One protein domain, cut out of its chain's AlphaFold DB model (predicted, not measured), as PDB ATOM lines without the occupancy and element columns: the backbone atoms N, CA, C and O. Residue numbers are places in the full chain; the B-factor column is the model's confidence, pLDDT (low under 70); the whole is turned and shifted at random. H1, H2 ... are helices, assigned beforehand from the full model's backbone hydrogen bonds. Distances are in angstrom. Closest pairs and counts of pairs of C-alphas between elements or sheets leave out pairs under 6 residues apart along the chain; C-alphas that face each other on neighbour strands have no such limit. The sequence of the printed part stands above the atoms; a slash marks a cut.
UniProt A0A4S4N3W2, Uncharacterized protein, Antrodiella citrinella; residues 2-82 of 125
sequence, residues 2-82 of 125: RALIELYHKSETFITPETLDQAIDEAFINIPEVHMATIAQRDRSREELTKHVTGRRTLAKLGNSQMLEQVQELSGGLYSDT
ATOM      1  N   ARG A   2     -41.047 -49.317 -61.605       79.56
ATOM      2  CA  ARG A   2     -40.500 -49.976 -60.393       79.56
ATOM      3  C   ARG A   2     -39.786 -49.017 -59.425       79.56
ATOM      4  O   ARG A   2     -40.088 -49.032 -58.245       79.56
ATOM      5  N   ALA A   3     -38.982 -48.088 -59.949       83.50
ATOM      6  CA  ALA A   3     -38.285 -47.082 -59.141       83.50
ATOM      7  C   ALA A   3     -39.215 -46.161 -58.321       83.50
ATOM      8  O   ALA A   3     -38.860 -45.753 -57.223       83.50
ATOM      9  N   LEU A   4     -40.414 -45.845 -58.828       85.88
ATOM     10  CA  LEU A   4     -41.383 -45.024 -58.089       85.88
ATOM     11  C   LEU A   4     -42.056 -45.820 -56.968       85.88
ATOM     12  O   LEU A   4     -42.312 -45.276 -55.901       85.88
ATOM     13  N   ILE A   5     -42.300 -47.109 -57.200       86.38
ATOM     14  CA  ILE A   5     -42.837 -48.027 -56.190       86.38
ATOM     15  C   ILE A   5     -41.798 -48.244 -55.081       86.38
ATOM     16  O   ILE A   5     -42.124 -48.186 -53.901       86.38
ATOM     17  N   GLU A   6     -40.528 -48.411 -55.445       87.75
ATOM     18  CA  GLU A   6     -39.422 -48.497 -54.486       87.75
ATOM     19  C   GLU A   6     -39.266 -47.212 -53.668       87.75
ATOM     20  O   GLU A   6     -39.045 -47.278 -52.461       87.75
ATOM     21  N   LEU A   7     -39.408 -46.045 -54.300       87.44
ATOM     22  CA  LEU A   7     -39.382 -44.766 -53.599       87.44
ATOM     23  C   LEU A   7     -40.569 -44.626 -52.638       87.44
ATOM     24  O   LEU A   7     -40.382 -44.157 -51.522       87.44
ATOM     25  N   TYR A   8     -41.760 -45.078 -53.036       89.12
ATOM     26  CA  TYR A   8     -42.949 -45.078 -52.184       89.12
ATOM     27  C   TYR A   8     -42.745 -45.938 -50.932       89.12
ATOM     28  O   TYR A   8     -42.977 -45.466 -49.824       89.12
ATOM     29  N   HIS A   9     -42.205 -47.149 -51.077       89.00
ATOM     30  CA  HIS A   9     -41.881 -47.996 -49.924       89.00
ATOM     31  C   HIS A   9     -40.783 -47.412 -49.024       89.00
ATOM     32  O   HIS A   9     -40.771 -47.682 -47.831       89.00
ATOM     33  N   LYS A  10     -39.875 -46.594 -49.571       87.06
ATOM     34  CA  LYS A  10     -38.849 -45.882 -48.793       87.06
ATOM     35  C   LYS A  10     -39.337 -44.562 -48.200       87.06
ATOM     36  O   LYS A  10     -38.670 -44.016 -47.335       87.06
ATOM     37  N   SER A  11     -40.471 -44.035 -48.656       86.75
ATOM     38  CA  SER A  11     -40.970 -42.739 -48.189       86.75
ATOM     39  C   SER A  11     -41.451 -42.769 -46.737       86.75
ATOM     40  O   SER A  11     -41.411 -41.743 -46.068       86.75
ATOM     41  N   GLU A  12     -41.819 -43.948 -46.227       83.19
ATOM     42  CA  GLU A  12     -42.172 -44.158 -44.818       83.19
ATOM     43  C   GLU A  12     -40.986 -43.905 -43.871       83.19
ATOM     44  O   GLU A  12     -41.185 -43.517 -42.725       83.19
ATOM     45  N   THR A  13     -39.747 -44.053 -44.355       85.94
ATOM     46  CA  THR A  13     -38.528 -43.798 -43.575       85.94
ATOM     47  C   THR A  13     -37.934 -42.409 -43.816       85.94
ATOM     48  O   THR A  13     -36.797 -42.142 -43.423       85.94
ATOM     49  N   PHE A  14     -38.658 -41.508 -44.486       92.12
ATOM     50  CA  PHE A  14     -38.168 -40.153 -44.717       92.12
ATOM     51  C   PHE A  14     -38.235 -39.306 -43.450       92.12
ATOM     52  O   PHE A  14     -39.173 -39.379 -42.659       92.12
ATOM     53  N   ILE A  15     -37.221 -38.459 -43.288       90.75
ATOM     54  CA  ILE A  15     -37.140 -37.529 -42.170       90.75
ATOM     55  C   ILE A  15     -38.172 -36.424 -42.395       90.75
ATOM     56  O   ILE A  15     -38.127 -35.700 -43.392       90.75
ATOM     57  N   THR A  16     -39.099 -36.302 -41.453       92.88
ATOM     58  CA  THR A  16     -40.105 -35.239 -41.399       92.88
ATOM     59  C   THR A  16     -39.785 -34.300 -40.237       92.88
ATOM     60  O   THR A  16     -39.019 -34.680 -39.351       92.88
ATOM     61  N   PRO A  17     -40.353 -33.083 -40.184       91.56
ATOM     62  CA  PRO A  17     -40.120 -32.175 -39.060       91.56
ATOM     63  C   PRO A  17     -40.485 -32.780 -37.697       91.56
ATOM     64  O   PRO A  17     -39.855 -32.454 -36.700       91.56
ATOM     65  N   GLU A  18     -41.469 -33.681 -37.661       91.69
ATOM     66  CA  GLU A  18     -41.927 -34.363 -36.445       91.69
ATOM     67  C   GLU A  18     -40.971 -35.485 -36.005       91.69
ATOM     68  O   GLU A  18     -40.889 -35.793 -34.819       91.69
ATOM     69  N   THR A  19     -40.228 -36.081 -36.947       89.31
ATOM     70  CA  THR A  19     -39.300 -37.201 -36.704       89.31
ATOM     71  C   THR A  19     -37.824 -36.796 -36.728       89.31
ATOM     72  O   THR A  19     -36.949 -37.643 -36.551       89.31
ATOM     73  N   LEU A  20     -37.527 -35.508 -36.926       88.44
ATOM     74  CA  LEU A  20     -36.167 -34.990 -37.081       88.44
ATOM     75  C   LEU A  20     -35.317 -35.188 -35.824       88.44
ATOM     76  O   LEU A  20     -34.210 -35.710 -35.927       88.44
ATOM     77  N   ASP A  21     -35.831 -34.798 -34.659       91.44
ATOM     78  CA  ASP A  21     -35.074 -34.867 -33.403       91.44
ATOM     79  C   ASP A  21     -34.709 -36.317 -33.060       91.44
ATOM     80  O   ASP A  21     -33.559 -36.625 -32.757       91.44
ATOM     81  N   GLN A  22     -35.660 -37.239 -33.235       89.25
ATOM     82  CA  GLN A  22     -35.423 -38.667 -33.037       89.25
ATOM     83  C   GLN A  22     -34.390 -39.229 -34.030       89.25
ATOM     84  O   GLN A  22     -33.546 -40.035 -33.643       89.25
ATOM     85  N   ALA A  23     -34.430 -38.797 -35.294       87.50
ATOM     86  CA  ALA A  23     -33.467 -39.226 -36.309       87.50
ATOM     87  C   ALA A  23     -32.045 -38.710 -36.025       87.50
ATOM     88  O   ALA A  23     -31.069 -39.405 -36.313       87.50
ATOM     89  N   ILE A  24     -31.917 -37.509 -35.449       87.62
ATOM     90  CA  ILE A  24     -30.636 -36.967 -34.982       87.62
ATOM     91  C   ILE A  24     -30.110 -37.848 -33.850       87.62
ATOM     92  O   ILE A  24     -29.002 -38.374 -33.956       87.62
ATOM     93  N   ASP A  25     -30.906 -38.064 -32.806       89.62
ATOM     94  CA  ASP A  25     -30.490 -38.868 -31.657       89.62
ATOM     95  C   ASP A  25     -30.059 -40.277 -32.082       89.62
ATOM     96  O   ASP A  25     -28.994 -40.749 -31.688       89.62
ATOM     97  N   GLU A  26     -30.819 -40.932 -32.960       86.31
ATOM     98  CA  GLU A  26     -30.470 -42.251 -33.484       86.31
ATOM     99  C   GLU A  26     -29.137 -42.245 -34.249       86.31
ATOM    100  O   GLU A  26     -28.291 -43.106 -34.004       86.31
ATOM    101  N   ALA A  27     -28.910 -41.263 -35.126       82.94
ATOM    102  CA  ALA A  27     -27.692 -41.174 -35.929       82.94
ATOM    103  C   ALA A  27     -26.426 -40.939 -35.088       82.94
ATOM    104  O   ALA A  27     -25.337 -41.377 -35.474       82.94
ATOM    105  N   PHE A  28     -26.550 -40.247 -33.953       81.81
ATOM    106  CA  PHE A  28     -25.415 -39.909 -33.094       81.81
ATOM    107  C   PHE A  28     -25.213 -40.878 -31.923       81.81
ATOM    108  O   PHE A  28     -24.080 -41.023 -31.461       81.81
ATOM    109  N   ILE A  29     -26.260 -41.564 -31.456       84.00
ATOM    110  CA  ILE A  29     -26.170 -42.561 -30.379       84.00
ATOM    111  C   ILE A  29     -25.805 -43.936 -30.947       84.00
ATOM    112  O   ILE A  29     -24.910 -44.604 -30.427       84.00
ATOM    113  N   ASN A  30     -26.452 -44.355 -32.038       69.19
ATOM    114  CA  ASN A  30     -26.237 -45.665 -32.648       69.19
ATOM    115  C   ASN A  30     -25.205 -45.565 -33.768       69.19
ATOM    116  O   ASN A  30     -25.514 -45.735 -34.946       69.19
ATOM    117  N   ILE A  31     -23.951 -45.303 -33.403       65.88
ATOM    118  CA  ILE A  31     -22.842 -45.423 -34.350       65.88
ATOM    119  C   ILE A  31     -22.653 -46.926 -34.608       65.88
ATOM    120  O   ILE A  31     -22.226 -47.637 -33.694       65.88
ATOM    121  N   PRO A  32     -22.965 -47.450 -35.812       64.81
ATOM    122  CA  PRO A  32     -22.801 -48.872 -36.087       64.81
ATOM    123  C   PRO A  32     -21.338 -49.261 -35.853       64.81
ATOM    124  O   PRO A  32     -20.435 -48.510 -36.226       64.81
ATOM    125  N   GLU A  33     -21.086 -50.431 -35.258       60.47
ATOM    126  CA  GLU A  33     -19.742 -50.894 -34.857       60.47
ATOM    127  C   GLU A  33     -18.689 -50.781 -35.978       60.47
ATOM    128  O   GLU A  33     -17.511 -50.551 -35.719       60.47
ATOM    129  N   VAL A  34     -19.121 -50.840 -37.241       59.69
ATOM    130  CA  VAL A  34     -18.289 -50.622 -38.436       59.69
ATOM    131  C   VAL A  34     -17.642 -49.223 -38.461       59.69
ATOM    132  O   VAL A  34     -16.475 -49.075 -38.821       59.69
ATOM    133  N   HIS A  35     -18.360 -48.180 -38.040       54.59
ATOM    134  CA  HIS A  35     -17.826 -46.817 -37.941       54.59
ATOM    135  C   HIS A  35     -16.902 -46.658 -36.726       54.59
ATOM    136  O   HIS A  35     -15.875 -45.989 -36.829       54.59
ATOM    137  N   MET A  36     -17.195 -47.341 -35.615       52.47
ATOM    138  CA  MET A  36     -16.299 -47.404 -34.452       52.47
ATOM    139  C   MET A  36     -14.982 -48.110 -34.781       52.47
ATOM    140  O   MET A  36     -13.928 -47.614 -34.398       52.47
ATOM    141  N   ALA A  37     -14.999 -49.185 -35.575       55.81
ATOM    142  CA  ALA A  37     -13.783 -49.834 -36.067       55.81
ATOM    143  C   ALA A  37     -12.938 -48.896 -36.951       55.81
ATOM    144  O   ALA A  37     -11.712 -48.909 -36.872       55.81
ATOM    145  N   THR A  38     -13.580 -48.021 -37.733       55.44
ATOM    146  CA  THR A  38     -12.883 -47.033 -38.580       55.44
ATOM    147  C   THR A  38     -12.261 -45.898 -37.751       55.44
ATOM    148  O   THR A  38     -11.223 -45.349 -38.119       55.44
ATOM    149  N   ILE A  39     -12.875 -45.540 -36.619       54.81
ATOM    150  CA  ILE A  39     -12.350 -44.540 -35.675       54.81
ATOM    151  C   ILE A  39     -11.253 -45.156 -34.792       54.81
ATOM    152  O   ILE A  39     -10.213 -44.535 -34.609       54.81
ATOM    153  N   ALA A  40     -11.426 -46.392 -34.320       54.94
ATOM    154  CA  ALA A  40     -10.437 -47.128 -33.528       54.94
ATOM    155  C   ALA A  40      -9.174 -47.494 -34.331       54.94
ATOM    156  O   ALA A  40      -8.095 -47.626 -33.765       54.94
ATOM    157  N   GLN A  41      -9.265 -47.584 -35.663       56.22
ATOM    158  CA  GLN A  41      -8.100 -47.705 -36.549       56.22
ATOM    159  C   GLN A  41      -7.251 -46.421 -36.657       56.22
ATOM    160  O   GLN A  41      -6.221 -46.430 -37.335       56.22
ATOM    161  N   ARG A  42      -7.654 -45.302 -36.034       58.69
ATOM    162  CA  ARG A  42      -6.945 -44.014 -36.157       58.69
ATOM    163  C   ARG A  42      -5.877 -43.757 -35.110       58.69
ATOM    164  O   ARG A  42      -5.137 -42.787 -35.281       58.69
ATOM    165  N   ASP A  43      -5.722 -44.618 -34.112       62.94
ATOM    166  CA  ASP A  43      -4.600 -44.512 -33.180       62.94
ATOM    167  C   ASP A  43      -3.331 -45.081 -33.832       62.94
ATOM    168  O   ASP A  43      -2.796 -46.119 -33.451       62.94
ATOM    169  N   ARG A  44      -2.855 -44.387 -34.875       69.31
ATOM    170  CA  ARG A  44      -1.557 -44.660 -35.495       69.31
ATOM    171  C   ARG A  44      -0.462 -44.286 -34.508       69.31
ATOM    172  O   ARG A  44      -0.483 -43.208 -33.905       69.31
ATOM    173  N   SER A  45       0.535 -45.153 -34.376       80.69
ATOM    174  CA  SER A  45       1.708 -44.862 -33.555       80.69
ATOM    175  C   SER A  45       2.411 -43.604 -34.072       80.69
ATOM    176  O   SER A  45       2.442 -43.323 -35.275       80.69
ATOM    177  N   ARG A  46       3.045 -42.844 -33.170       81.06
ATOM    178  CA  ARG A  46       3.870 -41.685 -33.546       81.06
ATOM    179  C   ARG A  46       4.894 -42.053 -34.624       81.06
ATOM    180  O   ARG A  46       5.153 -41.251 -35.518       81.06
ATOM    181  N   GLU A  47       5.463 -43.253 -34.552       82.75
ATOM    182  CA  GLU A  47       6.441 -43.729 -35.530       82.75
ATOM    183  C   GLU A  47       5.819 -43.901 -36.927       82.75
ATOM    184  O   GLU A  47       6.387 -43.456 -37.927       82.75
ATOM    185  N   GLU A  48       4.613 -44.454 -37.008       79.56
ATOM    186  CA  GLU A  48       3.874 -44.623 -38.264       79.56
ATOM    187  C   GLU A  48       3.539 -43.267 -38.886       79.56
ATOM    188  O   GLU A  48       3.798 -43.033 -40.067       79.56
ATOM    189  N   LEU A  49       3.062 -42.322 -38.074       79.81
ATOM    190  CA  LEU A  49       2.799 -40.948 -38.505       79.81
ATOM    191  C   LEU A  49       4.051 -40.282 -39.084       79.81
ATOM    192  O   LEU A  49       3.970 -39.626 -40.126       79.81
ATOM    193  N   THR A  50       5.219 -40.474 -38.461       84.12
ATOM    194  CA  THR A  50       6.473 -39.929 -39.001       84.12
ATOM    195  C   THR A  50       6.835 -40.537 -40.353       84.12
ATOM    196  O   THR A  50       7.184 -39.781 -41.258       84.12
ATOM    197  N   LYS A  51       6.660 -41.855 -40.534       81.75
ATOM    198  CA  LYS A  51       6.896 -42.551 -41.811       81.75
ATOM    199  C   LYS A  51       5.950 -42.060 -42.916       81.75
ATOM    200  O   LYS A  51       6.386 -41.806 -44.036       81.75
ATOM    201  N   HIS A  52       4.675 -41.828 -42.600       78.69
ATOM    202  CA  HIS A  52       3.717 -41.249 -43.551       78.69
ATOM    203  C   HIS A  52       4.063 -39.805 -43.940       78.69
ATOM    204  O   HIS A  52       3.854 -39.389 -45.080       78.69
ATOM    205  N   VAL A  53       4.570 -38.997 -43.006       82.94
ATOM    206  CA  VAL A  53       4.982 -37.615 -43.298       82.94
ATOM    207  C   VAL A  53       6.242 -37.583 -44.159       82.94
ATOM    208  O   VAL A  53       6.299 -36.792 -45.100       82.94
ATOM    209  N   THR A  54       7.240 -38.422 -43.874       81.81
ATOM    210  CA  THR A  54       8.458 -38.492 -44.692       81.81
ATOM    211  C   THR A  54       8.154 -39.010 -46.094       81.81
ATOM    212  O   THR A  54       8.574 -38.367 -47.051       81.81
ATOM    213  N   GLY A  55       7.337 -40.060 -46.230       78.44
ATOM    214  CA  GLY A  55       6.903 -40.576 -47.533       78.44
ATOM    215  C   GLY A  55       6.157 -39.533 -48.371       78.44
ATOM    216  O   GLY A  55       6.448 -39.347 -49.548       78.44
ATOM    217  N   ARG A  56       5.260 -38.744 -47.763       73.75
ATOM    218  CA  ARG A  56       4.580 -37.643 -48.474       73.75
ATOM    219  C   ARG A  56       5.523 -36.535 -48.934       73.75
ATOM    220  O   ARG A  56       5.237 -35.877 -49.928       73.75
ATOM    221  N   ARG A  57       6.626 -36.301 -48.222       77.94
ATOM    222  CA  ARG A  57       7.620 -35.281 -48.593       77.94
ATOM    223  C   ARG A  57       8.526 -35.722 -49.739       77.94
ATOM    224  O   ARG A  57       9.031 -34.853 -50.443       77.94
ATOM    225  N   THR A  58       8.749 -37.025 -49.906       75.44
ATOM    226  CA  THR A  58       9.566 -37.574 -50.999       75.44
ATOM    227  C   THR A  58       8.778 -37.753 -52.293       75.44
ATOM    228  O   THR A  58       9.377 -37.814 -53.362       75.44
ATOM    229  N   LEU A  59       7.446 -37.823 -52.219       72.56
ATOM    230  CA  LEU A  59       6.588 -37.897 -53.396       72.56
ATOM    231  C   LEU A  59       6.582 -36.566 -54.164       72.56
ATOM    232  O   LEU A  59       6.540 -35.478 -53.583       72.56
ATOM    233  N   ALA A  60       6.602 -36.657 -55.495       67.00
ATOM    234  CA  ALA A  60       6.441 -35.497 -56.360       67.00
ATOM    235  C   ALA A  60       5.074 -34.843 -56.096       67.00
ATOM    236  O   ALA A  60       4.063 -35.534 -55.975       67.00
ATOM    237  N   LYS A  61       5.034 -33.507 -56.013       69.44
ATOM    238  CA  LYS A  61       3.813 -32.721 -55.752       69.44
ATOM    239  C   LYS A  61       2.884 -32.685 -56.978       69.44
ATOM    240  O   LYS A  61       2.601 -31.620 -57.519       69.44
ATOM    241  N   LEU A  62       2.445 -33.848 -57.442       57.59
ATOM    242  CA  LEU A  62       1.521 -34.017 -58.557       57.59
ATOM    243  C   LEU A  62       0.105 -34.214 -58.006       57.59
ATOM    244  O   LEU A  62      -0.273 -35.315 -57.621       57.59
ATOM    245  N   GLY A  63      -0.678 -33.134 -57.985       62.06
ATOM    246  CA  GLY A  63      -2.125 -33.186 -57.749       62.06
ATOM    247  C   GLY A  63      -2.580 -33.663 -56.361       62.06
ATOM    248  O   GLY A  63      -1.797 -33.813 -55.426       62.06
ATOM    249  N   ASN A  64      -3.901 -33.826 -56.224       58.78
ATOM    250  CA  ASN A  64      -4.608 -34.036 -54.956       58.78
ATOM    251  C   ASN A  64      -4.069 -35.239 -54.161       58.78
ATOM    252  O   ASN A  64      -4.235 -36.393 -54.557       58.78
ATOM    253  N   SER A  65      -3.502 -34.962 -52.984       56.94
ATOM    254  CA  SER A  65      -2.822 -35.943 -52.127       56.94
ATOM    255  C   SER A  65      -3.710 -37.095 -51.643       56.94
ATOM    256  O   SER A  65      -3.198 -38.171 -51.359       56.94
ATOM    257  N   GLN A  66      -5.028 -36.888 -51.565       58.66
ATOM    258  CA  GLN A  66      -5.984 -37.902 -51.099       58.66
ATOM    259  C   GLN A  66      -6.139 -39.077 -52.075       58.66
ATOM    260  O   GLN A  66      -6.282 -40.216 -51.642       58.66
ATOM    261  N   MET A  67      -6.072 -38.824 -53.386       57.25
ATOM    262  CA  MET A  67      -6.163 -39.892 -54.390       57.25
ATOM    263  C   MET A  67      -4.886 -40.736 -54.425       57.25
ATOM    264  O   MET A  67      -4.944 -41.944 -54.635       57.25
ATOM    265  N   LEU A  68      -3.735 -40.109 -54.173       57.06
ATOM    266  CA  LEU A  68      -2.447 -40.796 -54.149       57.06
ATOM    267  C   LEU A  68      -2.328 -41.753 -52.954       57.06
ATOM    268  O   LEU A  68      -1.806 -42.852 -53.103       57.06
ATOM    269  N   GLU A  69      -2.851 -41.355 -51.790       59.19
ATOM    270  CA  GLU A  69      -2.848 -42.165 -50.564       59.19
ATOM    271  C   GLU A  69      -3.715 -43.421 -50.714       59.19
ATOM    272  O   GLU A  69      -3.276 -44.519 -50.381       59.19
ATOM    273  N   GLN A  70      -4.892 -43.290 -51.336       57.94
ATOM    274  CA  GLN A  70      -5.776 -44.426 -51.601       57.94
ATOM    275  C   GLN A  70      -5.166 -45.414 -52.606       57.94
ATOM    276  O   GLN A  70      -5.263 -46.627 -52.427       57.94
ATOM    277  N   VAL A  71      -4.476 -44.913 -53.638       58.84
ATOM    278  CA  VAL A  71      -3.721 -45.759 -54.578       58.84
ATOM    279  C   VAL A  71      -2.541 -46.435 -53.879       58.84
ATOM    280  O   VAL A  71      -2.274 -47.602 -54.148       58.84
ATOM    281  N   GLN A  72      -1.847 -45.759 -52.963       57.34
ATOM    282  CA  GLN A  72      -0.706 -46.316 -52.231       57.34
ATOM    283  C   GLN A  72      -1.112 -47.405 -51.221       57.34
ATOM    284  O   GLN A  72      -0.413 -48.413 -51.110       57.34
ATOM    285  N   GLU A  73      -2.247 -47.246 -50.535       58.62
ATOM    286  CA  GLU A  73      -2.804 -48.263 -49.630       58.62
ATOM    287  C   GLU A  73      -3.354 -49.476 -50.404       58.62
ATOM    288  O   GLU A  73      -3.084 -50.616 -50.029       58.62
ATOM    289  N   LEU A  74      -4.045 -49.262 -51.534       57.06
ATOM    290  CA  LEU A  74      -4.561 -50.343 -52.392       57.06
ATOM    291  C   LEU A  74      -3.459 -51.084 -53.164       57.06
ATOM    292  O   LEU A  74      -3.617 -52.256 -53.497       57.06
ATOM    293  N   SER A  75      -2.347 -50.409 -53.457       55.16
ATOM    294  CA  SER A  75      -1.207 -50.989 -54.173       55.16
ATOM    295  C   SER A  75      -0.140 -51.581 -53.255       55.16
ATOM    296  O   SER A  75       0.922 -51.934 -53.749       55.16
ATOM    297  N   GLY A  76      -0.377 -51.708 -51.942       48.78
ATOM    298  CA  GLY A  76       0.500 -52.474 -51.047       48.78
ATOM    299  C   GLY A  76       1.995 -52.175 -51.215       48.78
ATOM    300  O   GLY A  76       2.797 -53.100 -51.303       48.78
ATOM    301  N   GLY A  77       2.379 -50.899 -51.333       50.50
ATOM    302  CA  GLY A  77       3.792 -50.525 -51.461       50.50
ATOM    303  C   GLY A  77       4.468 -50.938 -52.778       50.50
ATOM    304  O   GLY A  77       5.682 -51.110 -52.805       50.50
ATOM    305  N   LEU A  78       3.725 -51.067 -53.883       49.09
ATOM    306  CA  LEU A  78       4.262 -51.414 -55.212       49.09
ATOM    307  C   LEU A  78       5.150 -50.335 -55.866       49.09
ATOM    308  O   LEU A  78       5.670 -50.565 -56.957       49.09
ATOM    309  N   TYR A  79       5.396 -49.196 -55.209       48.75
ATOM    310  CA  TYR A  79       6.618 -48.436 -55.478       48.75
ATOM    311  C   TYR A  79       7.745 -49.086 -54.692       48.75
ATOM    312  O   TYR A  79       8.016 -48.747 -53.543       48.75
ATOM    313  N   SER A  80       8.358 -50.079 -55.322       50.03
ATOM    314  CA  SER A  80       9.534 -50.725 -54.777       50.03
ATOM    315  C   SER A  80      10.636 -49.669 -54.621       50.03
ATOM    316  O   SER A  80      10.986 -48.994 -55.585       50.03
ATOM    317  N   ASP A  81      11.186 -49.536 -53.411       53.06
ATOM    318  CA  ASP A  81      12.340 -48.668 -53.104       53.06
ATOM    319  C   ASP A  81      13.602 -49.101 -53.889       53.06
ATOM    320  O   ASP A  81      14.614 -48.405 -53.966       53.06
ATOM    321  N   THR A  82      13.535 -50.274 -54.525       56.31
ATOM    322  CA  THR A  82      14.489 -50.732 -55.525       56.31
ATOM    323  C   THR A  82      14.102 -50.209 -56.909       56.31
ATOM    324  O   THR A  82      13.016 -50.480 -57.415       56.31
TER     325      THR A  82
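Overview. This is residues 2 to 82 of the 125 residues of an uncharacterized protein of Antrodiella citrinella (UniProt A0A4S4N3W2). The chain is strung out as a wide, open U of five separate helices: H1 is one arm, H2 and H3 follow one another along the base, H4 is the other arm, and past it the chain folds back to H5. No two helices touch, H5 lies on the inner side of H4 with a wide gap left between it and H1, and residues 70 to 82, of which 70 to 74 belong to H5, stand free. The printed part has 81 residues with five named helices, in the order H1 H2 H3 H4 H5, and no named strand; its class is all helix. It is extended, with a radius of gyration of the C-alphas of 21.2 A, and the C-alphas span 59 by 33 by 20 A.

Arrangement. Start at H1, residues 2 to 11, which stands free together with residue 12. Go on by a short link of 8 residues to H2, residues 20 to 29; H1 and H2 are apart. A tight link of 3 residues leads to H3, residues 33 to 40, and H2 and H3 are apart. After a tight link of 5 residues you reach H4, residues 46 to 58, apart from H3. A short link of 6 residues then brings you to H5, residues 65 to 74; H4 and H5 are only just apart, their closest C-alphas 8.4 A from each other. In H1, H2, H3, H4 and H5 you will find every O i to N i+4 pair within hydrogen-bond range.

Along the chain. Find C-alpha 2 at (-40.500, -49.976, -60.393); from there H1 runs 14.2 A to C-alpha 11, with z rising to -48.189. H2, from Leu 20 to Ile 29, also measures 14.2 A, and H3, from Glu 33 to Ala 40, measures 10.1 A; read down their x values and see them rise along both. H4, with 13 residues the longest helix, begins at C-alpha 46 at (3.870, -41.685, -33.546) and runs 18.8 A to Thr 58, with z falling to -50.999. H5 runs 14.5 A from Ser 65 to C-alpha 74 at (-4.561, -50.343, -52.392), mainly toward lower y.

Size, cuts and confidence. The outline is elongated; the two C-alphas farthest apart are those of Glu 18 and Thr 82, at 61.8 A. The printed part, residues 2 to 82 of a chain of 125, has no cut, and it has no long link. Look at the B-factor column for the model's confidence: the mean pLDDT of the printed part is 72.1, and residues 30 to 44 and 60 to 82 are under 70.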